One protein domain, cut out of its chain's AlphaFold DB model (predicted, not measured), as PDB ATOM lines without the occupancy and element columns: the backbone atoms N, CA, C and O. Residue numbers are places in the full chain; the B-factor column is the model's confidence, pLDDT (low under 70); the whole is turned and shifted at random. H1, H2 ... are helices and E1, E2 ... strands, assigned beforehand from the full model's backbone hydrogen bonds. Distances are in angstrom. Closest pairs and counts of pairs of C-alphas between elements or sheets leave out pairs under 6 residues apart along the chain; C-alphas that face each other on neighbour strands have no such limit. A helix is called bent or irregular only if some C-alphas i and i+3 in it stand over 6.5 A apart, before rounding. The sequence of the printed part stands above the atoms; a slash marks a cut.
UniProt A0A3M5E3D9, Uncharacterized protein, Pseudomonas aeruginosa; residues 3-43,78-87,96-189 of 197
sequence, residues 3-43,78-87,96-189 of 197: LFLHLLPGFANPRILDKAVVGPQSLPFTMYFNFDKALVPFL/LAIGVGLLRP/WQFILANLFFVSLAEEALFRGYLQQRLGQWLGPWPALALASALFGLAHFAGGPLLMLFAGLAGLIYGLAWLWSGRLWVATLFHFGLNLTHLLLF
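What this domain is: This is residues 3 to 43, 78 to 87 and 96 to 189 of the 197 residues of an uncharacterized protein of Pseudomonas aeruginosa (UniProt A0A3M5E3D9). Four long helices, H4, H5, H6 and H7, pack into a compact, mostly crossed group, with H5 and H6 folded back on each other as a helical hairpin and H4 running nearly straight through its bend. A small two-stranded hairpin, E1 and E2, lies near the first part of H4, the short H1 and H2 pack on H4, and the short H3 lies near H6. The printed part has 145 residues, with named elements in the order E1, E2, H1, H2, H3, H4, H5, H6, H7; the sheet E1 - E2 is antiparallel and the class is mostly helix. The whole is compact, with a radius of gyration of the C-alphas of 15.5 A and spans of 47 by 43 by 25 A.

Where its parts are: Residues 3 to 14 hold no named element. E1 is residues 15 to 20, 11.2 A long, beginning at C-alpha 15 (-20.572, 5.650, -7.610), and E2 is residues 29 to 32, 10.3 A. H1 is residues 35 to 38, H2 40 to 43 and H3 78 to 81. H4, residues 96 to 126, was assigned as one helix by its hydrogen bonds but is bent, with C-alphas 116 and 119 6.7 A apart. Its arms are H4a, residues 96 to 116, 26.3 A, and H4b, residues 119 to 126, 9.9 A. H4a is irregular, with C-alphas 105 and 108 6.53 A apart. H5 is residues 128 to 142, 20.9 A. H6, residues 144 to 168, 28.8 A, is irregular, with C-alphas 145 and 148 8.7 A apart, and has a kink of 82 degrees near residue 151. H7, residues 171 to 188, 25.7 A, ends at C-alpha 188 (-16.179, -6.780, -27.659).

How they stand to each other: E1 and E2 are a hairpin, with N 16 and O 31 2.8 A apart and N 29 and O 20 2.8 A apart, within hydrogen-bond range. H1 touches H4a, closest at the C-alphas of Ala 38 and Phe 105, 4.9 A. H2 touches H4a, closest at those of Pro 41 and Ala 112, 5.4 A. H3 is close to H6 but not clearly touching, closest at those of Ala 79 and Phe 153, 7.8 A. H4a touches H7 at a steep tilt of 41 degrees, opposite ways, closest at those of Ser 107 and Thr 175, 5.3 A. H4b touches H5, closest at those of Leu 122 and Ala 131, 4.9 A. H5 and H6 are a helical hairpin at a shallow tilt of 29 degrees, closest at those of Gly 140 and Gly 155, 3.8 A. H6 touches H7, closest at those of Tyr 161 and Ala 174, 4.6 A; H5 and H7 are apart. Every O i to N i+4 pair is within hydrogen-bond range in H5 and H7, against 13 of 17 in H4a, 3 of 4 in H4b and 18 of 21 in H6; H1, H2 and H3 are too short for such a pair.

The domain as a whole: The C-alphas farthest apart, those of Pro 24 and Trp 125, are 48.4 A apart. Residues 44 to 77 are not printed, a gap of 36.0 A between C-alphas 43 and 78, nor are residues 88 to 95, a gap of 21.3 A between C-alphas 87 and 96. Of the links printed whole, none is long. The mean pLDDT of the printed part is 92.3, and residues 3 to 11 are under 70.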
ATOM      1  N   LEU A   3     -33.630  15.895 -13.600       53.75
ATOM      2  CA  LEU A   3     -33.266  14.488 -13.310       53.75
ATOM      3  C   LEU A   3     -32.133  13.944 -14.201       53.75
ATOM      4  O   LEU A   3     -31.366  13.096 -13.774       53.75
ATOM      5  N   PHE A   4     -32.007  14.435 -15.438       54.19
ATOM      6  CA  PHE A   4     -30.928  14.022 -16.347       54.19
ATOM      7  C   PHE A   4     -29.617  14.764 -16.082       54.19
ATOM      8  O   PHE A   4     -28.552  14.253 -16.417       54.19
ATOM      9  N   LEU A   5     -29.717  15.953 -15.484       54.72
ATOM     10  CA  LEU A   5     -28.600  16.825 -15.135       54.72
ATOM     11  C   LEU A   5     -28.166  16.678 -13.666       54.72
ATOM     12  O   LEU A   5     -27.309  17.433 -13.224       54.72
ATOM     13  N   HIS A   6     -28.753  15.739 -12.912       59.59
ATOM     14  CA  HIS A   6     -28.457  15.515 -11.491       59.59
ATOM     15  C   HIS A   6     -28.681  16.753 -10.600       59.59
ATOM     16  O   HIS A   6     -27.999  16.953  -9.600       59.59
ATOM     17  N   LEU A   7     -29.639  17.611 -10.968       56.34
ATOM     18  CA  LEU A   7     -29.872  18.908 -10.319       56.34
ATOM     19  C   LEU A   7     -30.889  18.851  -9.169       56.34
ATOM     20  O   LEU A   7     -31.150  19.880  -8.549       56.34
ATOM     21  N   LEU A   8     -31.502  17.693  -8.899       53.62
ATOM     22  CA  LEU A   8     -32.467  17.559  -7.806       53.62
ATOM     23  C   LEU A   8     -31.751  17.215  -6.489       53.62
ATOM     24  O   LEU A   8     -31.167  16.134  -6.386       53.62
ATOM     25  N   PRO A   9     -31.813  18.086  -5.466       54.56
ATOM     26  CA  PRO A   9     -31.263  17.774  -4.153       54.56
ATOM     27  C   PRO A   9     -32.025  16.601  -3.517       54.56
ATOM     28  O   PRO A   9     -33.242  16.495  -3.657       54.56
ATOM     29  N   GLY A  10     -31.308  15.724  -2.808       62.50
ATOM     30  CA  GLY A  10     -31.893  14.593  -2.071       62.50
ATOM     31  C   GLY A  10     -31.763  13.214  -2.732       62.50
ATOM     32  O   GLY A  10     -32.114  12.222  -2.099       62.50
ATOM     33  N   PHE A  11     -31.218  13.114  -3.950       63.00
ATOM     34  CA  PHE A  11     -30.890  11.824  -4.570       63.00
ATOM     35  C   PHE A  11     -29.442  11.419  -4.285       63.00
ATOM     36  O   PHE A  11     -28.504  12.138  -4.624       63.00
ATOM     37  N   ALA A  12     -29.251  10.240  -3.689       70.38
ATOM     38  CA  ALA A  12     -27.947   9.594  -3.641       70.38
ATOM     39  C   ALA A  12     -27.735   8.829  -4.955       70.38
ATOM     40  O   ALA A  12     -28.443   7.862  -5.218       70.38
ATOM     41  N   ASN A  13     -26.758   9.242  -5.761       82.19
ATOM     42  CA  ASN A  13     -26.327   8.513  -6.956       82.19
ATOM     43  C   ASN A  13     -24.998   7.818  -6.636       82.19
ATOM     44  O   ASN A  13     -23.936   8.407  -6.858       82.19
ATOM     45  N   PRO A  14     -25.009   6.616  -6.023       84.88
ATOM     46  CA  PRO A  14     -23.782   5.969  -5.592       84.88
ATOM     47  C   PRO A  14     -22.897   5.655  -6.795       84.88
ATOM     48  O   PRO A  14     -23.340   5.098  -7.803       84.88
ATOM     49  N   ARG A  15     -21.620   6.007  -6.660       90.00
ATOM     50  CA  ARG A  15     -20.572   5.650  -7.610       90.00
ATOM     51  C   ARG A  15     -20.212   4.182  -7.413       90.00
ATOM     52  O   ARG A  15     -19.685   3.816  -6.368       90.00
ATOM     53  N   ILE A  16     -20.513   3.360  -8.410       91.75
ATOM     54  CA  ILE A  16     -20.299   1.909  -8.376       91.75
ATOM     55  C   ILE A  16     -18.914   1.547  -8.908       91.75
ATOM     56  O   ILE A  16     -18.247   0.681  -8.352       91.75
ATOM     57  N   LEU A  17     -18.473   2.231  -9.965       92.00
ATOM     58  CA  LEU A  17     -17.131   2.096 -10.526       92.00
ATOM     59  C   LEU A  17     -16.469   3.466 -10.532       92.00
ATOM     60  O   LEU A  17     -17.086   4.434 -10.974       92.00
ATOM     61  N   ASP A  18     -15.223   3.540 -10.074       93.31
ATOM     62  CA  ASP A  18     -14.417   4.759 -10.093       93.31
ATOM     63  C   ASP A  18     -13.184   4.551 -10.967       93.31
ATOM     64  O   ASP A  18     -12.298   3.777 -10.608       93.31
ATOM     65  N   LYS A  19     -13.154   5.215 -12.132       91.69
ATOM     66  CA  LYS A  19     -12.049   5.148 -13.109       91.69
ATOM     67  C   LYS A  19     -11.569   3.717 -13.404       91.69
ATOM     68  O   LYS A  19     -10.380   3.493 -13.629       91.69
ATOM     69  N   ALA A  20     -12.487   2.754 -13.422       93.75
ATOM     70  CA  ALA A  20     -12.182   1.371 -13.747       93.75
ATOM     71  C   ALA A  20     -11.690   1.287 -15.197       93.75
ATOM     72  O   ALA A  20     -12.309   1.838 -16.103       93.75
ATOM     73  N   VAL A  21     -10.576   0.602 -15.423       94.56
ATOM     74  CA  VAL A  21     -10.049   0.346 -16.767       94.56
ATOM     75  C   VAL A  21     -10.406  -1.092 -17.116       94.56
ATOM     76  O   VAL A  21      -9.990  -2.009 -16.411       94.56
ATOM     77  N   VAL A  22     -11.227  -1.287 -18.150       94.56
ATOM     78  CA  VAL A  22     -11.729  -2.622 -18.518       94.56
ATOM     79  C   VAL A  22     -10.703  -3.445 -19.314       94.56
ATOM     80  O   VAL A  22     -10.677  -4.666 -19.186       94.56
ATOM     81  N   GLY A  23      -9.820  -2.771 -20.056       94.44
ATOM     82  CA  GLY A  23      -8.788  -3.371 -20.901       94.44
ATOM     83  C   GLY A  23      -7.608  -2.417 -21.140       94.44
ATOM     84  O   GLY A  23      -7.723  -1.214 -20.880       94.44
ATOM     85  N   PRO A  24      -6.444  -2.920 -21.588       94.56
ATOM     86  CA  PRO A  24      -5.232  -2.117 -21.775       94.56
ATOM     87  C   PRO A  24      -5.398  -0.941 -22.751       94.56
ATOM     88  O   PRO A  24      -4.770   0.103 -22.555       94.56
ATOM     89  N   GLN A  25      -6.246  -1.081 -23.774       96.12
ATOM     90  CA  GLN A  25      -6.490  -0.057 -24.796       96.12
ATOM     91  C   GLN A  25      -7.695   0.839 -24.470       96.12
ATOM     92  O   GLN A  25      -8.034   1.731 -25.248       96.12
ATOM     93  N   SER A  26      -8.340   0.624 -23.323       96.31
ATOM     94  CA  SER A  26      -9.558   1.312 -22.909       96.31
ATOM     95  C   SER A  26      -9.278   2.541 -22.032       96.31
ATOM     96  O   SER A  26      -8.402   2.541 -21.157       96.31
ATOM     97  N   LEU A  27     -10.047   3.615 -22.235       94.94
ATOM     98  CA  LEU A  27     -10.057   4.757 -21.313       94.94
ATOM     99  C   LEU A  27     -10.696   4.397 -19.954       94.94
ATOM    100  O   LEU A  27     -11.456   3.436 -19.858       94.94
ATOM    101  N   PRO A  28     -10.417   5.157 -18.874       95.00
ATOM    102  CA  PRO A  28     -11.039   4.907 -17.579       95.00
ATOM    103  C   PRO A  28     -12.547   5.170 -17.633       95.00
ATOM    104  O   PRO A  28     -12.992   6.215 -18.109       95.00
ATOM    105  N   PHE A  29     -13.326   4.248 -17.080       93.50
ATOM    106  CA  PHE A  29     -14.778   4.302 -17.010       93.50
ATOM    107  C   PHE A  29     -15.248   4.525 -15.570       93.50
ATOM    108  O   PHE A  29     -14.777   3.885 -14.632       93.50
ATOM    109  N   THR A  30     -16.199   5.436 -15.387       93.25
ATOM    110  CA  THR A  30     -16.850   5.679 -14.094       93.25
ATOM    111  C   THR A  30     -18.344   5.457 -14.264       93.25
ATOM    112  O   THR A  30     -18.941   5.979 -15.203       93.25
ATOM    113  N   MET A  31     -18.945   4.694 -13.354       92.81
ATOM    114  CA  MET A  31     -20.352   4.302 -13.419       92.81
ATOM    115  C   MET A  31     -21.056   4.633 -12.112       92.81
ATOM    116  O   MET A  31     -20.525   4.382 -11.030       92.81
ATOM    117  N   TYR A  32     -22.282   5.128 -12.226       90.25
ATOM    118  CA  TYR A  32     -23.153   5.463 -11.107       90.25
ATOM    119  C   TYR A  32     -24.486   4.731 -11.263       90.25
ATOM    120  O   TYR A  32     -24.970   4.566 -12.385       90.25
ATOM    121  N   PHE A  33     -25.114   4.350 -10.152       87.62
ATOM    122  CA  PHE A  33     -26.550   4.067 -10.164       87.62
ATOM    123  C   PHE A  33     -27.294   5.389  -9.985       87.62
ATOM    124  O   PHE A  33     -27.434   5.900  -8.879       87.62
ATOM    125  N   ASN A  34     -27.721   5.966 -11.104       84.44
ATOM    126  CA  ASN A  34     -28.392   7.262 -11.151       84.44
ATOM    127  C   ASN A  34     -29.884   7.104 -10.834       84.44
ATOM    128  O   ASN A  34     -30.712   6.983 -11.741       84.44
ATOM    129  N   PHE A  35     -30.230   7.028  -9.547       79.38
ATOM    130  CA  PHE A  35     -31.606   6.791  -9.095       79.38
ATOM    131  C   PHE A  35     -32.569   7.895  -9.537       79.38
ATOM    132  O   PHE A  35     -33.730   7.616  -9.826       79.38
ATOM    133  N   ASP A  36     -32.077   9.124  -9.662       77.81
ATOM    134  CA  ASP A  36     -32.813  10.230 -10.269       77.81
ATOM    135  C   ASP A  36     -33.235   9.921 -11.715       77.81
ATOM    136  O   ASP A  36     -34.411  10.041 -12.060       77.81
ATOM    137  N   LYS A  37     -32.330   9.427 -12.563       76.06
ATOM    138  CA  LYS A  37     -32.681   8.992 -13.926       76.06
ATOM    139  C   LYS A  37     -33.650   7.812 -13.916       76.06
ATOM    140  O   LYS A  37     -34.571   7.778 -14.731       76.06
ATOM    141  N   ALA A  38     -33.507   6.892 -12.962       79.00
ATOM    142  CA  ALA A  38     -34.392   5.735 -12.828       79.00
ATOM    143  C   ALA A  38     -35.858   6.120 -12.572       79.00
ATOM    144  O   ALA A  38     -36.750   5.346 -12.905       79.00
ATOM    145  N   LEU A  39     -36.129   7.309 -12.017       80.31
ATOM    146  CA  LEU A  39     -37.494   7.796 -11.800       80.31
ATOM    147  C   LEU A  39     -38.193   8.265 -13.078       80.31
ATOM    148  O   LEU A  39     -39.421   8.348 -13.098       80.31
ATOM    149  N   VAL A  40     -37.449   8.565 -14.146       81.88
ATOM    150  CA  VAL A  40     -38.005   9.141 -15.380       81.88
ATOM    151  C   VAL A  40     -39.121   8.273 -15.977       81.88
ATOM    152  O   VAL A  40     -40.201   8.824 -16.200       81.88
ATOM    153  N   PRO A  41     -38.955   6.949 -16.186       78.56
ATOM    154  CA  PRO A  41     -40.039   6.105 -16.687       78.56
ATOM    155  C   PRO A  41     -41.281   6.126 -15.796       78.56
ATOM    156  O   PRO A  41     -42.392   6.148 -16.311       78.56
ATOM    157  N   PHE A  42     -41.119   6.156 -14.469       83.62
ATOM    158  CA  PHE A  42     -42.241   6.132 -13.527       83.62
ATOM    159  C   PHE A  42     -43.006   7.457 -13.508       83.62
ATOM    160  O   PHE A  42     -44.234   7.458 -13.566       83.62
ATOM    161  N   LEU A  43     -42.290   8.584 -13.483       83.38
ATOM    162  CA  LEU A  43     -42.892   9.918 -13.547       83.38
ATOM    163  C   LEU A  43     -43.608  10.135 -14.880       83.38
ATOM    164  O   LEU A  43     -44.735  10.624 -14.912       83.38
ATOM    165  N   LEU A  78     -18.271   0.671 -37.776       98.06
ATOM    166  CA  LEU A  78     -18.059   2.015 -38.317       98.06
ATOM    167  C   LEU A  78     -17.252   2.888 -37.343       98.06
ATOM    168  O   LEU A  78     -16.376   3.634 -37.778       98.06
ATOM    169  N   ALA A  79     -17.490   2.756 -36.034       97.25
ATOM    170  CA  ALA A  79     -16.728   3.465 -35.007       97.25
ATOM    171  C   ALA A  79     -15.242   3.050 -34.975       97.25
ATOM    172  O   ALA A  79     -14.382   3.888 -34.695       97.25
ATOM    173  N   ILE A  80     -14.914   1.802 -35.339       97.44
ATOM    174  CA  ILE A  80     -13.519   1.394 -35.594       97.44
ATOM    175  C   ILE A  80     -12.953   2.144 -36.802       97.44
ATOM    176  O   ILE A  80     -11.842   2.667 -36.731       97.44
ATOM    177  N   GLY A  81     -13.708   2.212 -37.902       96.19
ATOM    178  CA  GLY A  81     -13.268   2.850 -39.147       96.19
ATOM    179  C   GLY A  81     -12.880   4.325 -38.987       96.19
ATOM    180  O   GLY A  81     -12.001   4.804 -39.696       96.19
ATOM    181  N   VAL A  82     -13.483   5.023 -38.020       95.69
ATOM    182  CA  VAL A  82     -13.164   6.423 -37.680       95.69
ATOM    183  C   VAL A  82     -12.219   6.570 -36.477       95.69
ATOM    184  O   VAL A  82     -11.979   7.683 -36.018       95.69
ATOM    185  N   GLY A  83     -11.682   5.463 -35.953       94.81
ATOM    186  CA  GLY A  83     -10.667   5.459 -34.896       94.81
ATOM    187  C   GLY A  83     -11.177   5.672 -33.467       94.81
ATOM    188  O   GLY A  83     -10.360   5.884 -32.574       94.81
ATOM    189  N   LEU A  84     -12.491   5.603 -33.226       95.12
ATOM    190  CA  LEU A  84     -13.068   5.744 -31.880       95.12
ATOM    191  C   LEU A  84     -12.924   4.473 -31.042       95.12
ATOM    192  O   LEU A  84     -12.759   4.563 -29.826       95.12
ATOM    193  N   LEU A  85     -13.008   3.309 -31.692       97.38
ATOM    194  CA  LEU A  85     -12.983   1.998 -31.048       97.38
ATOM    195  C   LEU A  85     -11.900   1.094 -31.644       97.38
ATOM    196  O   LEU A  85     -11.498   1.236 -32.802       97.38
ATOM    197  N   ARG A  86     -11.478   0.100 -30.865       97.25
ATOM    198  CA  ARG A  86     -10.741  -1.084 -31.332       97.25
ATOM    199  C   ARG A  86     -11.427  -2.349 -30.809       97.25
ATOM    200  O   ARG A  86     -12.053  -2.273 -29.754       97.25
ATOM    201  N   PRO A  87     -11.329  -3.497 -31.501       97.88
ATOM    202  CA  PRO A  87     -11.745  -4.774 -30.927       97.88
ATOM    203  C   PRO A  87     -10.939  -5.073 -29.658       97.88
ATOM    204  O   PRO A  87      -9.711  -5.034 -29.695       97.88
ATOM    205  N   TRP A  96     -22.288  -7.786 -14.006       96.38
ATOM    206  CA  TRP A  96     -23.669  -7.819 -13.528       96.38
ATOM    207  C   TRP A  96     -24.154  -6.437 -13.057       96.38
ATOM    208  O   TRP A  96     -25.292  -6.063 -13.348       96.38
ATOM    209  N   GLN A  97     -23.297  -5.637 -12.409       95.88
ATOM    210  CA  GLN A  97     -23.616  -4.255 -12.033       95.88
ATOM    211  C   GLN A  97     -23.834  -3.404 -13.280       95.88
ATOM    212  O   GLN A  97     -24.760  -2.596 -13.313       95.88
ATOM    213  N   PHE A  98     -23.001  -3.600 -14.307       96.31
ATOM    214  CA  PHE A  98     -23.169  -2.919 -15.584       96.31
ATOM    215  C   PHE A  98     -24.491  -3.292 -16.249       96.31
ATOM    216  O   PHE A  98     -25.206  -2.403 -16.692       96.31
ATOM    217  N   ILE A  99     -24.859  -4.576 -16.279       97.38
ATOM    218  CA  ILE A  99     -26.132  -5.029 -16.858       97.38
ATOM    219  C   ILE A  99     -27.315  -4.339 -16.171       97.38
ATOM    220  O   ILE A  99     -28.193  -3.811 -16.855       97.38
ATOM    221  N   LEU A 100     -27.319  -4.287 -14.836       95.06
ATOM    222  CA  LEU A 100     -28.376  -3.620 -14.073       95.06
ATOM    223  C   LEU A 100     -28.399  -2.104 -14.318       95.06
ATOM    224  O   LEU A 100     -29.467  -1.558 -14.603       95.06
ATOM    225  N   ALA A 101     -27.237  -1.437 -14.249       92.81
ATOM    226  CA  ALA A 101     -27.099  -0.008 -14.551       92.81
ATOM    227  C   ALA A 101     -27.628   0.311 -15.952       92.81
ATOM    228  O   ALA A 101     -28.504   1.157 -16.127       92.81
ATOM    229  N   ASN A 102     -27.100  -0.398 -16.945       95.25
ATOM    230  CA  ASN A 102     -27.376  -0.179 -18.350       95.25
ATOM    231  C   ASN A 102     -28.858  -0.404 -18.660       95.25
ATOM    232  O   ASN A 102     -29.478   0.441 -19.291       95.25
ATOM    233  N   LEU A 103     -29.460  -1.489 -18.165       95.62
ATOM    234  CA  LEU A 103     -30.855  -1.795 -18.468       95.62
ATOM    235  C   LEU A 103     -31.826  -0.786 -17.841       95.62
ATOM    236  O   LEU A 103     -32.677  -0.246 -18.546       95.62
ATOM    237  N   PHE A 104     -31.713  -0.526 -16.535       91.12
ATOM    238  CA  PHE A 104     -32.739   0.224 -15.796       91.12
ATOM    239  C   PHE A 104     -32.448   1.719 -15.660       91.12
ATOM    240  O   PHE A 104     -33.377   2.525 -15.684       91.12
ATOM    241  N   PHE A 105     -31.177   2.099 -15.521       89.06
ATOM    242  CA  PHE A 105     -30.779   3.474 -15.200       89.06
ATOM    243  C   PHE A 105     -30.303   4.261 -16.426       89.06
ATOM    244  O   PHE A 105     -30.237   5.489 -16.366       89.06
ATOM    245  N   VAL A 106     -29.983   3.566 -17.523       92.31
ATOM    246  CA  VAL A 106     -29.569   4.171 -18.796       92.31
ATOM    247  C   VAL A 106     -30.622   3.901 -19.866       92.31
ATOM    248  O   VAL A 106     -31.443   4.772 -20.139       92.31
ATOM    249  N   SER A 107     -30.666   2.687 -20.421       96.62
ATOM    250  CA  SER A 107     -31.475   2.370 -21.598       96.62
ATOM    251  C   SER A 107     -32.969   2.571 -21.357       96.62
ATOM    252  O   SER A 107     -33.606   3.274 -22.133       96.62
ATOM    253  N   LEU A 108     -33.550   2.029 -20.280       95.12
ATOM    254  CA  LEU A 108     -34.985   2.211 -20.026       95.12
ATOM    255  C   LEU A 108     -35.347   3.683 -19.779       95.12
ATOM    256  O   LEU A 108     -36.359   4.158 -20.289       95.12
ATOM    257  N   ALA A 109     -34.529   4.404 -19.008       92.25
ATOM    258  CA  ALA A 109     -34.760   5.811 -18.685       92.25
ATOM    259  C   ALA A 109     -34.685   6.709 -19.928       92.25
ATOM    260  O   ALA A 109     -35.550   7.565 -20.142       92.25
ATOM    261  N   GLU A 110     -33.672   6.497 -20.764       95.75
ATOM    262  CA  GLU A 110     -33.488   7.238 -22.005       95.75
ATOM    263  C   GLU A 110     -34.559   6.886 -23.036       95.75
ATOM    264  O   GLU A 110     -35.217   7.790 -23.552       95.75
ATOM    265  N   GLU A 111     -34.833   5.603 -23.284       97.69
ATOM    266  CA  GLU A 111     -35.866   5.230 -24.250       97.69
ATOM    267  C   GLU A 111     -37.259   5.688 -23.796       97.69
ATOM    268  O   GLU A 111     -38.059   6.113 -24.632       97.69
ATOM    269  N   ALA A 112     -37.565   5.683 -22.492       96.00
ATOM    270  CA  ALA A 112     -38.822   6.239 -21.984       96.00
ATOM    271  C   ALA A 112     -38.979   7.720 -22.361       96.00
ATOM    272  O   ALA A 112     -40.034   8.128 -22.851       96.00
ATOM    273  N   LEU A 113     -37.924   8.522 -22.188       94.94
ATOM    274  CA  LEU A 113     -37.947   9.937 -22.552       94.94
ATOM    275  C   LEU A 113     -38.005  10.140 -24.073       94.94
ATOM    276  O   LEU A 113     -38.820  10.922 -24.564       94.94
ATOM    277  N   PHE A 114     -37.134   9.471 -24.823       97.31
ATOM    278  CA  PHE A 114     -36.954   9.747 -26.247       97.31
ATOM    279  C   PHE A 114     -37.979   9.038 -27.135       97.31
ATOM    280  O   PHE A 114     -38.405   9.622 -28.129       97.31
ATOM    281  N   ARG A 115     -38.413   7.820 -26.795       97.62
ATOM    282  CA  ARG A 115     -39.380   7.035 -27.586       97.62
ATOM    283  C   ARG A 115     -40.783   7.158 -27.041       97.62
ATOM    284  O   ARG A 115     -41.665   7.648 -27.743       97.62
ATOM    285  N   GLY A 116     -40.942   6.756 -25.781       95.00
ATOM    286  CA  GLY A 116     -42.239   6.719 -25.119       95.00
ATOM    287  C   GLY A 116     -42.870   8.105 -25.021       95.00
ATOM    288  O   GLY A 116     -44.073   8.241 -25.187       95.00
ATOM    289  N   TYR A 117     -42.068   9.147 -24.786       95.19
ATOM    290  CA  TYR A 117     -42.564  10.519 -24.742       95.19
ATOM    291  C   TYR A 117     -42.299  11.296 -26.036       95.19
ATOM    292  O   TYR A 117     -43.236  11.611 -26.768       95.19
ATOM    293  N   LEU A 118     -41.041  11.630 -26.328       96.19
ATOM    294  CA  LEU A 118     -40.711  12.615 -27.362       96.19
ATOM    295  C   LEU A 118     -41.112  12.159 -28.774       96.19
ATOM    296  O   LEU A 118     -41.850  12.869 -29.456       96.19
ATOM    297  N   GLN A 119     -40.663  10.981 -29.212       97.81
ATOM    298  CA  GLN A 119     -40.975  10.453 -30.543       97.81
ATOM    299  C   GLN A 119     -42.476  10.180 -30.704       97.81
ATOM    300  O   GLN A 119     -43.026  10.501 -31.755       97.81
ATOM    301  N   GLN A 120     -43.154   9.655 -29.674       95.25
ATOM    302  CA  GLN A 120     -44.609   9.453 -29.706       95.25
ATOM    303  C   GLN A 120     -45.361  10.783 -29.893       95.25
ATOM    304  O   GLN A 120     -46.197  10.905 -30.789       95.25
ATOM    305  N   ARG A 121     -45.035  11.812 -29.099       94.69
ATOM    306  CA  ARG A 121     -45.682  13.134 -29.181       94.69
ATOM    307  C   ARG A 121     -45.426  13.831 -30.510       94.69
ATOM    308  O   ARG A 121     -46.360  14.329 -31.130       94.69
ATOM    309  N   LEU A 122     -44.181  13.817 -30.981       97.12
ATOM    310  CA  LEU A 122     -43.846  14.331 -32.308       97.12
ATOM    311  C   LEU A 122     -44.573  13.545 -33.407       97.12
ATOM    312  O   LEU A 122     -45.001  14.138 -34.393       97.12
ATOM    313  N   GLY A 123     -44.761  12.234 -33.226       96.38
ATOM    314  CA  GLY A 123     -45.474  11.365 -34.161       96.38
ATOM    315  C   GLY A 123     -46.935  11.761 -34.353       96.38
ATOM    316  O   GLY A 123     -47.438  11.703 -35.473       96.38
ATOM    317  N   GLN A 124     -47.588  12.233 -33.289       93.62
ATOM    318  CA  GLN A 124     -48.965  12.736 -33.331       93.62
ATOM    319  C   GLN A 124     -49.092  14.053 -34.115       93.62
ATOM    320  O   GLN A 124     -50.157  14.332 -34.653       93.62
ATOM    321  N   TRP A 125     -48.034  14.870 -34.167       95.31
ATOM    322  CA  TRP A 125     -48.077  16.208 -34.776       95.31
ATOM    323  C   TRP A 125     -47.487  16.247 -36.186       95.31
ATOM    324  O   TRP A 125     -48.005  16.937 -37.057       95.31
ATOM    325  N   LEU A 126     -46.392  15.518 -36.411       97.00
ATOM    326  CA  LEU A 126     -45.586  15.572 -37.635       97.00
ATOM    327  C   LEU A 126     -45.634  14.264 -38.439       97.00
ATOM    328  O   LEU A 126     -45.100  14.194 -39.544       97.00
ATOM    329  N   GLY A 127     -46.236  13.210 -37.885       96.88
ATOM    330  CA  GLY A 127     -46.179  11.862 -38.438       96.88
ATOM    331  C   GLY A 127     -44.933  11.073 -38.002       96.88
ATOM    332  O   GLY A 127     -43.996  11.614 -37.411       96.88
ATOM    333  N   PRO A 128     -44.900   9.760 -38.294       95.94
ATOM    334  CA  PRO A 128     -43.927   8.820 -37.721       95.94
ATOM    335  C   PRO A 128     -42.472   9.082 -38.133       95.94
ATOM    336  O   PRO A 128     -41.565   8.968 -37.312       95.94
ATOM    337  N   TRP A 129     -42.235   9.405 -39.406       96.81
ATOM    338  CA  TRP A 129     -40.886   9.501 -39.967       96.81
ATOM    339  C   TRP A 129     -40.170  10.799 -39.575       96.81
ATOM    340  O   TRP A 129     -39.024  10.711 -39.126       96.81
ATOM    341  N   PRO A 130     -40.809  11.989 -39.636       98.00
ATOM    342  CA  PRO A 130     -40.201  13.205 -39.093       98.00
ATOM    343  C   PRO A 130     -39.951  13.105 -37.585       98.00
ATOM    344  O   PRO A 130     -38.905  13.540 -37.107       98.00
ATOM    345  N   ALA A 131     -40.864  12.472 -36.840       98.06
ATOM    346  CA  ALA A 131     -40.694  12.234 -35.412       98.06
ATOM    347  C   ALA A 131     -39.483  11.346 -35.099       98.06
ATOM    348  O   ALA A 131     -38.703  11.675 -34.208       98.06
ATOM    349  N   LEU A 132     -39.296  10.255 -35.852       98.50
ATOM    350  CA  LEU A 132     -38.115   9.392 -35.757       98.50
ATOM    351  C   LEU A 132     -36.823  10.186 -35.982       98.50
ATOM    352  O   LEU A 132     -35.900  10.095 -35.168       98.50
ATOM    353  N   ALA A 133     -36.760  10.969 -37.061       98.56
ATOM    354  CA  ALA A 133     -35.577  11.752 -37.402       98.56
ATOM    355  C   ALA A 133     -35.254  12.789 -36.313       98.56
ATOM    356  O   ALA A 133     -34.124  12.846 -35.828       98.56
ATOM    357  N   LEU A 134     -36.256  13.559 -35.875       98.50
ATOM    358  CA  LEU A 134     -36.071  14.619 -34.887       98.50
ATOM    359  C   LEU A 134     -35.725  14.069 -33.497       98.50
ATOM    360  O   LEU A 134     -34.799  14.567 -32.860       98.50
ATOM    361  N   ALA A 135     -36.405  13.015 -33.036       98.38
ATOM    362  CA  ALA A 135     -36.087  12.384 -31.755       98.38
ATOM    363  C   ALA A 135     -34.676  11.772 -31.751       98.38
ATOM    364  O   ALA A 135     -33.972  11.864 -30.748       98.38
ATOM    365  N   SER A 136     -34.234  11.189 -32.870       98.69
ATOM    366  CA  SER A 136     -32.879  10.632 -33.003       98.69
ATOM    367  C   SER A 136     -31.808  11.721 -33.052       98.69
ATOM    368  O   SER A 136     -30.781  11.597 -32.388       98.69
ATOM    369  N   ALA A 137     -32.063  12.828 -33.755       98.56
ATOM    370  CA  ALA A 137     -31.172  13.985 -33.749       98.56
ATOM    371  C   ALA A 137     -31.032  14.581 -32.338       98.56
ATOM    372  O   ALA A 137     -29.918  14.809 -31.874       98.56
ATOM    373  N   LEU A 138     -32.147  14.769 -31.624       98.38
ATOM    374  CA  LEU A 138     -32.145  15.271 -30.246       98.38
ATOM    375  C   LEU A 138     -31.448  14.308 -29.275       98.38
ATOM    376  O   LEU A 138     -30.750  14.766 -28.373       98.38
ATOM    377  N   PHE A 139     -31.584  12.995 -29.478       98.00
ATOM    378  CA  PHE A 139     -30.834  11.990 -28.722       98.00
ATOM    379  C   PHE A 139     -29.323  12.148 -28.933       98.00
ATOM    380  O   PHE A 139     -28.566  12.192 -27.964       98.00
ATOM    381  N   GLY A 140     -28.879  12.327 -30.182       97.81
ATOM    382  CA  GLY A 140     -27.483  12.640 -30.493       97.81
ATOM    383  C   GLY A 140     -27.004  13.940 -29.841       97.81
ATOM    384  O   GLY A 140     -25.962  13.966 -29.191       97.81
ATOM    385  N   LEU A 141     -27.796  15.012 -29.930       97.38
ATOM    386  CA  LEU A 141     -27.476  16.303 -29.308       97.38
ATOM    387  C   LEU A 141     -27.362  16.217 -27.779       97.38
ATOM    388  O   LEU A 141     -26.513  16.887 -27.200       97.38
ATOM    389  N   ALA A 142     -28.159  15.373 -27.119       94.00
ATOM    390  CA  ALA A 142     -28.070  15.166 -25.671       94.00
ATOM    391  C   ALA A 142     -26.711  14.589 -25.220       94.00
ATOM    392  O   ALA A 142     -26.349  14.725 -24.054       94.00
ATOM    393  N   HIS A 143     -25.934  14.017 -26.146       94.00
ATOM    394  CA  HIS A 143     -24.600  13.465 -25.906       94.00
ATOM    395  C   HIS A 143     -23.456  14.462 -26.190       94.00
ATOM    396  O   HIS A 143     -22.297  14.058 -26.294       94.00
ATOM    397  N   PHE A 144     -23.748  15.767 -26.285       93.50
ATOM    398  CA  PHE A 144     -22.762  16.813 -26.610       93.50
ATOM    399  C   PHE A 144     -21.511  16.819 -25.722       93.50
ATOM    400  O   PHE A 144     -20.430  17.168 -26.193       93.50
ATOM    401  N   ALA A 145     -21.632  16.398 -24.459       88.81
ATOM    402  CA  ALA A 145     -20.513  16.340 -23.519       88.81
ATOM    403  C   ALA A 145     -19.391  15.376 -23.959       88.81
ATOM    404  O   ALA A 145     -18.252  15.549 -23.539       88.81
ATOM    405  N   GLY A 146     -19.688  14.385 -24.811       85.88
ATOM    406  CA  GLY A 146     -18.675  13.496 -25.395       85.88
ATOM    407  C   GLY A 146     -18.161  13.926 -26.771       85.88
ATOM    408  O   GLY A 146     -17.432  13.174 -27.413       85.88
ATOM    409  N   GLY A 147     -18.525  15.126 -27.230       93.12
ATOM    410  CA  GLY A 147     -18.035  15.725 -28.468       93.12
ATOM    411  C   GLY A 147     -18.796  15.316 -29.740       93.12
ATOM    412  O   GLY A 147     -19.680  14.456 -29.709       93.12
ATOM    413  N   PRO A 148     -18.456  15.927 -30.894       95.50
ATOM    414  CA  PRO A 148     -19.248  15.827 -32.124       95.50
ATOM    415  C   PRO A 148     -19.398  14.406 -32.669       95.50
ATOM    416  O   PRO A 148     -20.465  14.035 -33.155       95.50
ATOM    417  N   LEU A 149     -18.341  13.593 -32.573       95.00
ATOM    418  CA  LEU A 149     -18.395  12.203 -33.014       95.00
ATOM    419  C   LEU A 149     -19.343  11.377 -32.141       95.00
ATOM    420  O   LEU A 149     -20.166  10.648 -32.687       95.00
ATOM    421  N   LEU A 150     -19.309  11.535 -30.811       94.31
ATOM    422  CA  LEU A 150     -20.263  10.832 -29.952       94.31
ATOM    423  C   LEU A 150     -21.701  11.260 -30.261       94.31
ATOM    424  O   LEU A 150     -22.571  10.400 -30.351       94.31
ATOM    425  N   MET A 151     -21.947  12.554 -30.489       97.00
ATOM    426  CA  MET A 151     -23.274  13.047 -30.876       97.00
ATOM    427  C   MET A 151     -23.783  12.376 -32.156       97.00
ATOM    428  O   MET A 151     -24.939  11.955 -32.218       97.00
ATOM    429  N   LEU A 152     -22.919  12.244 -33.168       98.12
ATOM    430  CA  LEU A 152     -23.254  11.580 -34.427       98.12
ATOM    431  C   LEU A 152     -23.600  10.101 -34.207       98.12
ATOM    432  O   LEU A 152     -24.671   9.657 -34.621       98.12
ATOM    433  N   PHE A 153     -22.729   9.342 -33.536       98.06
ATOM    434  CA  PHE A 153     -22.946   7.910 -33.301       98.06
ATOM    435  C   PHE A 153     -24.141   7.641 -32.382       98.06
ATOM    436  O   PHE A 153     -24.913   6.722 -32.653       98.06
ATOM    437  N   ALA A 154     -24.355   8.469 -31.357       97.94
ATOM    438  CA  ALA A 154     -25.549   8.413 -30.524       97.94
ATOM    439  C   ALA A 154     -26.810   8.691 -31.354       97.94
ATOM    440  O   ALA A 154     -27.789   7.963 -31.231       97.94
ATOM    441  N   GLY A 155     -26.787   9.676 -32.259       98.62
ATOM    442  CA  GLY A 155     -27.905   9.942 -33.169       98.62
ATOM    443  C   GLY A 155     -28.217   8.767 -34.104       98.62
ATOM    444  O   GLY A 155     -29.382   8.396 -34.259       98.62
ATOM    445  N   LEU A 156     -27.186   8.128 -34.668       98.69
ATOM    446  CA  LEU A 156     -27.331   6.917 -35.489       98.69
ATOM    447  C   LEU A 156     -27.885   5.735 -34.680       98.69
ATOM    448  O   LEU A 156     -28.793   5.047 -35.143       98.69
ATOM    449  N   ALA A 157     -27.402   5.532 -33.453       98.69
ATOM    450  CA  ALA A 157     -27.958   4.544 -32.532       98.69
ATOM    451  C   ALA A 157     -29.428   4.860 -32.200       98.69
ATOM    452  O   ALA A 157     -30.287   3.980 -32.224       98.69
ATOM    453  N   GLY A 158     -29.746   6.142 -32.014       98.69
ATOM    454  CA  GLY A 158     -31.101   6.630 -31.805       98.69
ATOM    455  C   GLY A 158     -32.057   6.293 -32.953       98.69
ATOM    456  O   GLY A 158     -33.218   5.986 -32.687       98.69
ATOM    457  N   LEU A 159     -31.579   6.261 -34.204       98.75
ATOM    458  CA  LEU A 159     -32.377   5.789 -35.344       98.75
ATOM    459  C   LEU A 159     -32.698   4.296 -35.228       98.75
ATOM    460  O   LEU A 159     -33.832   3.900 -35.495       98.75
ATOM    461  N   ILE A 160     -31.737   3.471 -34.798       98.75
ATOM    462  CA  ILE A 160     -31.943   2.029 -34.587       98.75
ATOM    463  C   ILE A 160     -33.026   1.813 -33.524       98.75
ATOM    464  O   ILE A 160     -34.002   1.096 -33.756       98.75
ATOM    465  N   TYR A 161     -32.898   2.474 -32.372       98.62
ATOM    466  CA  TYR A 161     -33.841   2.315 -31.260       98.62
ATOM    467  C   TYR A 161     -35.214   2.908 -31.604       98.62
ATOM    468  O   TYR A 161     -36.257   2.341 -31.277       98.62
ATOM    469  N   GLY A 162     -35.222   4.023 -32.336       98.50
ATOM    470  CA  GLY A 162     -36.428   4.672 -32.828       98.50
ATOM    471  C   GLY A 162     -37.194   3.837 -33.850       98.50
ATOM    472  O   GLY A 162     -38.426   3.839 -33.812       98.50
ATOM    473  N   LEU A 163     -36.504   3.097 -34.723       98.50
ATOM    474  CA  LEU A 163     -37.119   2.115 -35.623       98.50
ATOM    475  C   LEU A 163     -37.652   0.908 -34.851       98.50
ATOM    476  O   LEU A 163     -38.780   0.487 -35.094       98.50
ATOM    477  N   ALA A 164     -36.889   0.395 -33.880       98.44
ATOM    478  CA  ALA A 164     -37.341  -0.678 -32.999       98.44
ATOM    479  C   ALA A 164     -38.648  -0.304 -32.274       98.44
ATOM    480  O   ALA A 164     -39.581  -1.111 -32.230       98.44
ATOM    481  N   TRP A 165     -38.750   0.929 -31.766       98.12
ATOM    482  CA  TRP A 165     -39.986   1.485 -31.207       98.12
ATOM    483  C   TRP A 165     -41.095   1.586 -32.256       98.12
ATOM    484  O   TRP A 165     -42.165   1.019 -32.056       98.12
ATOM    485  N   LEU A 166     -40.832   2.246 -33.388       97.31
ATOM    486  CA  LEU A 166     -41.827   2.496 -34.432       97.31
ATOM    487  C   LEU A 166     -42.451   1.199 -34.968       97.31
ATOM    488  O   LEU A 166     -43.657   1.127 -35.200       97.31
ATOM    489  N   TRP A 167     -41.636   0.164 -35.161       97.69
ATOM    490  CA  TRP A 167     -42.083  -1.107 -35.722       97.69
ATOM    491  C   TRP A 167     -42.774  -2.009 -34.708       97.69
ATOM    492  O   TRP A 167     -43.682  -2.749 -35.080       97.69
ATOM    493  N   SER A 168     -42.355  -1.977 -33.442       97.38
ATOM    494  CA  SER A 168     -42.923  -2.854 -32.411       97.38
ATOM    495  C   SER A 168     -44.071  -2.229 -31.624       97.38
ATOM    496  O   SER A 168     -44.862  -2.969 -31.039       97.38
ATOM    497  N   GLY A 169     -44.130  -0.896 -31.550       96.44
ATOM    498  CA  GLY A 169     -45.000  -0.164 -30.632       96.44
ATOM    499  C   GLY A 169     -44.718  -0.473 -29.157       96.44
ATOM    500  O   GLY A 169     -45.611  -0.334 -28.327       96.44
ATOM    501  N   ARG A 170     -43.528  -0.991 -28.812       96.81
ATOM    502  CA  ARG A 170     -43.195  -1.485 -27.465       96.81
ATOM    503  C   ARG A 170     -41.873  -0.912 -26.977       96.81
ATOM    504  O   ARG A 170     -40.822  -1.150 -27.571       96.81
ATOM    505  N   LEU A 171     -41.910  -0.250 -25.824       96.75
ATOM    506  CA  LEU A 171     -40.747   0.461 -25.283       96.75
ATOM    507  C   LEU A 171     -39.595  -0.494 -24.948       96.75
ATOM    508  O   LEU A 171     -38.427  -0.184 -25.176       96.75
ATOM    509  N   TRP A 172     -39.936  -1.694 -24.476       97.19
ATOM    510  CA  TRP A 172     -38.968  -2.736 -24.151       97.19
ATOM    511  C   TRP A 172     -38.146  -3.196 -25.354       97.19
ATOM    512  O   TRP A 172     -36.991  -3.556 -25.176       97.19
ATOM    513  N   VAL A 173     -38.688  -3.151 -26.575       98.19
ATOM    514  CA  VAL A 173     -37.919  -3.550 -27.761       98.19
ATOM    515  C   VAL A 173     -36.817  -2.523 -28.023       98.19
ATOM    516  O   VAL A 173     -35.656  -2.905 -28.114       98.19
ATOM    517  N   ALA A 174     -37.140  -1.225 -28.030       98.31
ATOM    518  CA  ALA A 174     -36.134  -0.162 -28.129       98.31
ATOM    519  C   ALA A 174     -35.109  -0.231 -26.982       98.31
ATOM    520  O   ALA A 174     -33.904  -0.169 -27.221       98.31
ATOM    521  N   THR A 175     -35.587  -0.465 -25.754       98.44
ATOM    522  CA  THR A 175     -34.740  -0.614 -24.559       98.44
ATOM    523  C   THR A 175     -33.737  -1.757 -24.720       98.44
ATOM    524  O   THR A 175     -32.568  -1.586 -24.393       98.44
ATOM    525  N   LEU A 176     -34.158  -2.909 -25.253       98.56
ATOM    526  CA  LEU A 176     -33.283  -4.067 -25.461       98.56
ATOM    527  C   LEU A 176     -32.271  -3.854 -26.593       98.56
ATOM    528  O   LEU A 176     -31.144  -4.327 -26.476       98.56
ATOM    529  N   PHE A 177     -32.630  -3.125 -27.656       98.75
ATOM    530  CA  PHE A 177     -31.671  -2.732 -28.697       98.75
ATOM    531  C   PHE A 177     -30.588  -1.801 -28.144       98.75
ATOM    532  O   PHE A 177     -29.405  -2.021 -28.397       98.75
ATOM    533  N   HIS A 178     -30.983  -0.803 -27.352       98.69
ATOM    534  CA  HIS A 178     -30.050   0.110 -26.698       98.69
ATOM    535  C   HIS A 178     -29.154  -0.633 -25.702       98.69
ATOM    536  O   HIS A 178     -27.926  -0.594 -25.803       98.69
ATOM    537  N   PHE A 179     -29.760  -1.399 -24.797       98.56
ATOM    538  CA  PHE A 179     -29.041  -2.238 -23.848       98.56
ATOM    539  C   PHE A 179     -28.046  -3.167 -24.556       98.56
ATOM    540  O   PHE A 179     -26.882  -3.243 -24.157       98.56
ATOM    541  N   GLY A 180     -28.491  -3.838 -25.622       98.56
ATOM    542  CA  GLY A 180     -27.691  -4.766 -26.413       98.56
ATOM    543  C   GLY A 180     -26.508  -4.092 -27.099       98.56
ATOM    544  O   GLY A 180     -25.411  -4.650 -27.075       98.56
ATOM    545  N   LEU A 181     -26.683  -2.882 -27.644       98.69
ATOM    546  CA  LEU A 181     -25.580  -2.102 -28.212       98.69
ATOM    547  C   LEU A 181     -24.525  -1.794 -27.147       98.69
ATOM    548  O   LEU A 181     -23.348  -2.076 -27.362       98.69
ATOM    549  N   ASN A 182     -24.940  -1.280 -25.988       98.44
ATOM    550  CA  ASN A 182     -24.026  -0.925 -24.900       98.44
ATOM    551  C   ASN A 182     -23.296  -2.150 -24.332       98.44
ATOM    552  O   ASN A 182     -22.107  -2.078 -24.028       98.44
ATOM    553  N   LEU A 183     -23.989  -3.287 -24.223       98.38
ATOM    554  CA  LEU A 183     -23.388  -4.540 -23.776       98.38
ATOM    555  C   LEU A 183     -22.393  -5.091 -24.809       98.38
ATOM    556  O   LEU A 183     -21.299  -5.504 -24.442       98.38
ATOM    557  N   THR A 184     -22.744  -5.052 -26.097       98.38
ATOM    558  CA  THR A 184     -21.861  -5.486 -27.193       98.38
ATOM    559  C   THR A 184     -20.615  -4.607 -27.267       98.38
ATOM    560  O   THR A 184     -19.509  -5.122 -27.404       98.38
ATOM    561  N   HIS A 185     -20.788  -3.290 -27.121       98.44
ATOM    562  CA  HIS A 185     -19.698  -2.326 -27.028       98.44
ATOM    563  C   HIS A 185     -18.752  -2.681 -25.876       98.44
ATOM    564  O   HIS A 185     -17.567  -2.875 -26.118       98.44
ATOM    565  N   LEU A 186     -19.277  -2.848 -24.655       98.19
ATOM    566  CA  LEU A 186     -18.463  -3.193 -23.489       98.19
ATOM    567  C   LEU A 186     -17.715  -4.518 -23.664       98.19
ATOM    568  O   LEU A 186     -16.558  -4.603 -23.279       98.19
ATOM    569  N   LEU A 187     -18.370  -5.563 -24.171       98.25
ATOM    570  CA  LEU A 187     -17.795  -6.912 -24.177       98.25
ATOM    571  C   LEU A 187     -16.784  -7.149 -25.301       98.25
ATOM    572  O   LEU A 187     -15.924  -8.013 -25.144       98.25
ATOM    573  N   LEU A 188     -16.916  -6.451 -26.434       98.38
ATOM    574  CA  LEU A 188     -16.179  -6.780 -27.659       98.38
ATOM    575  C   LEU A 188     -15.258  -5.665 -28.171       98.38
ATOM    576  O   LEU A 188     -14.480  -5.904 -29.099       98.38
ATOM    577  N   PHE A 189     -15.340  -4.459 -27.610       98.19
ATOM    578  CA  PHE A 189     -14.557  -3.310 -28.048       98.19
ATOM    579  C   PHE A 189     -13.999  -2.530 -26.852       98.19
ATOM    580  O   PHE A 189     -14.489  -2.641 -25.729       98.19
TER     581      PHE A 189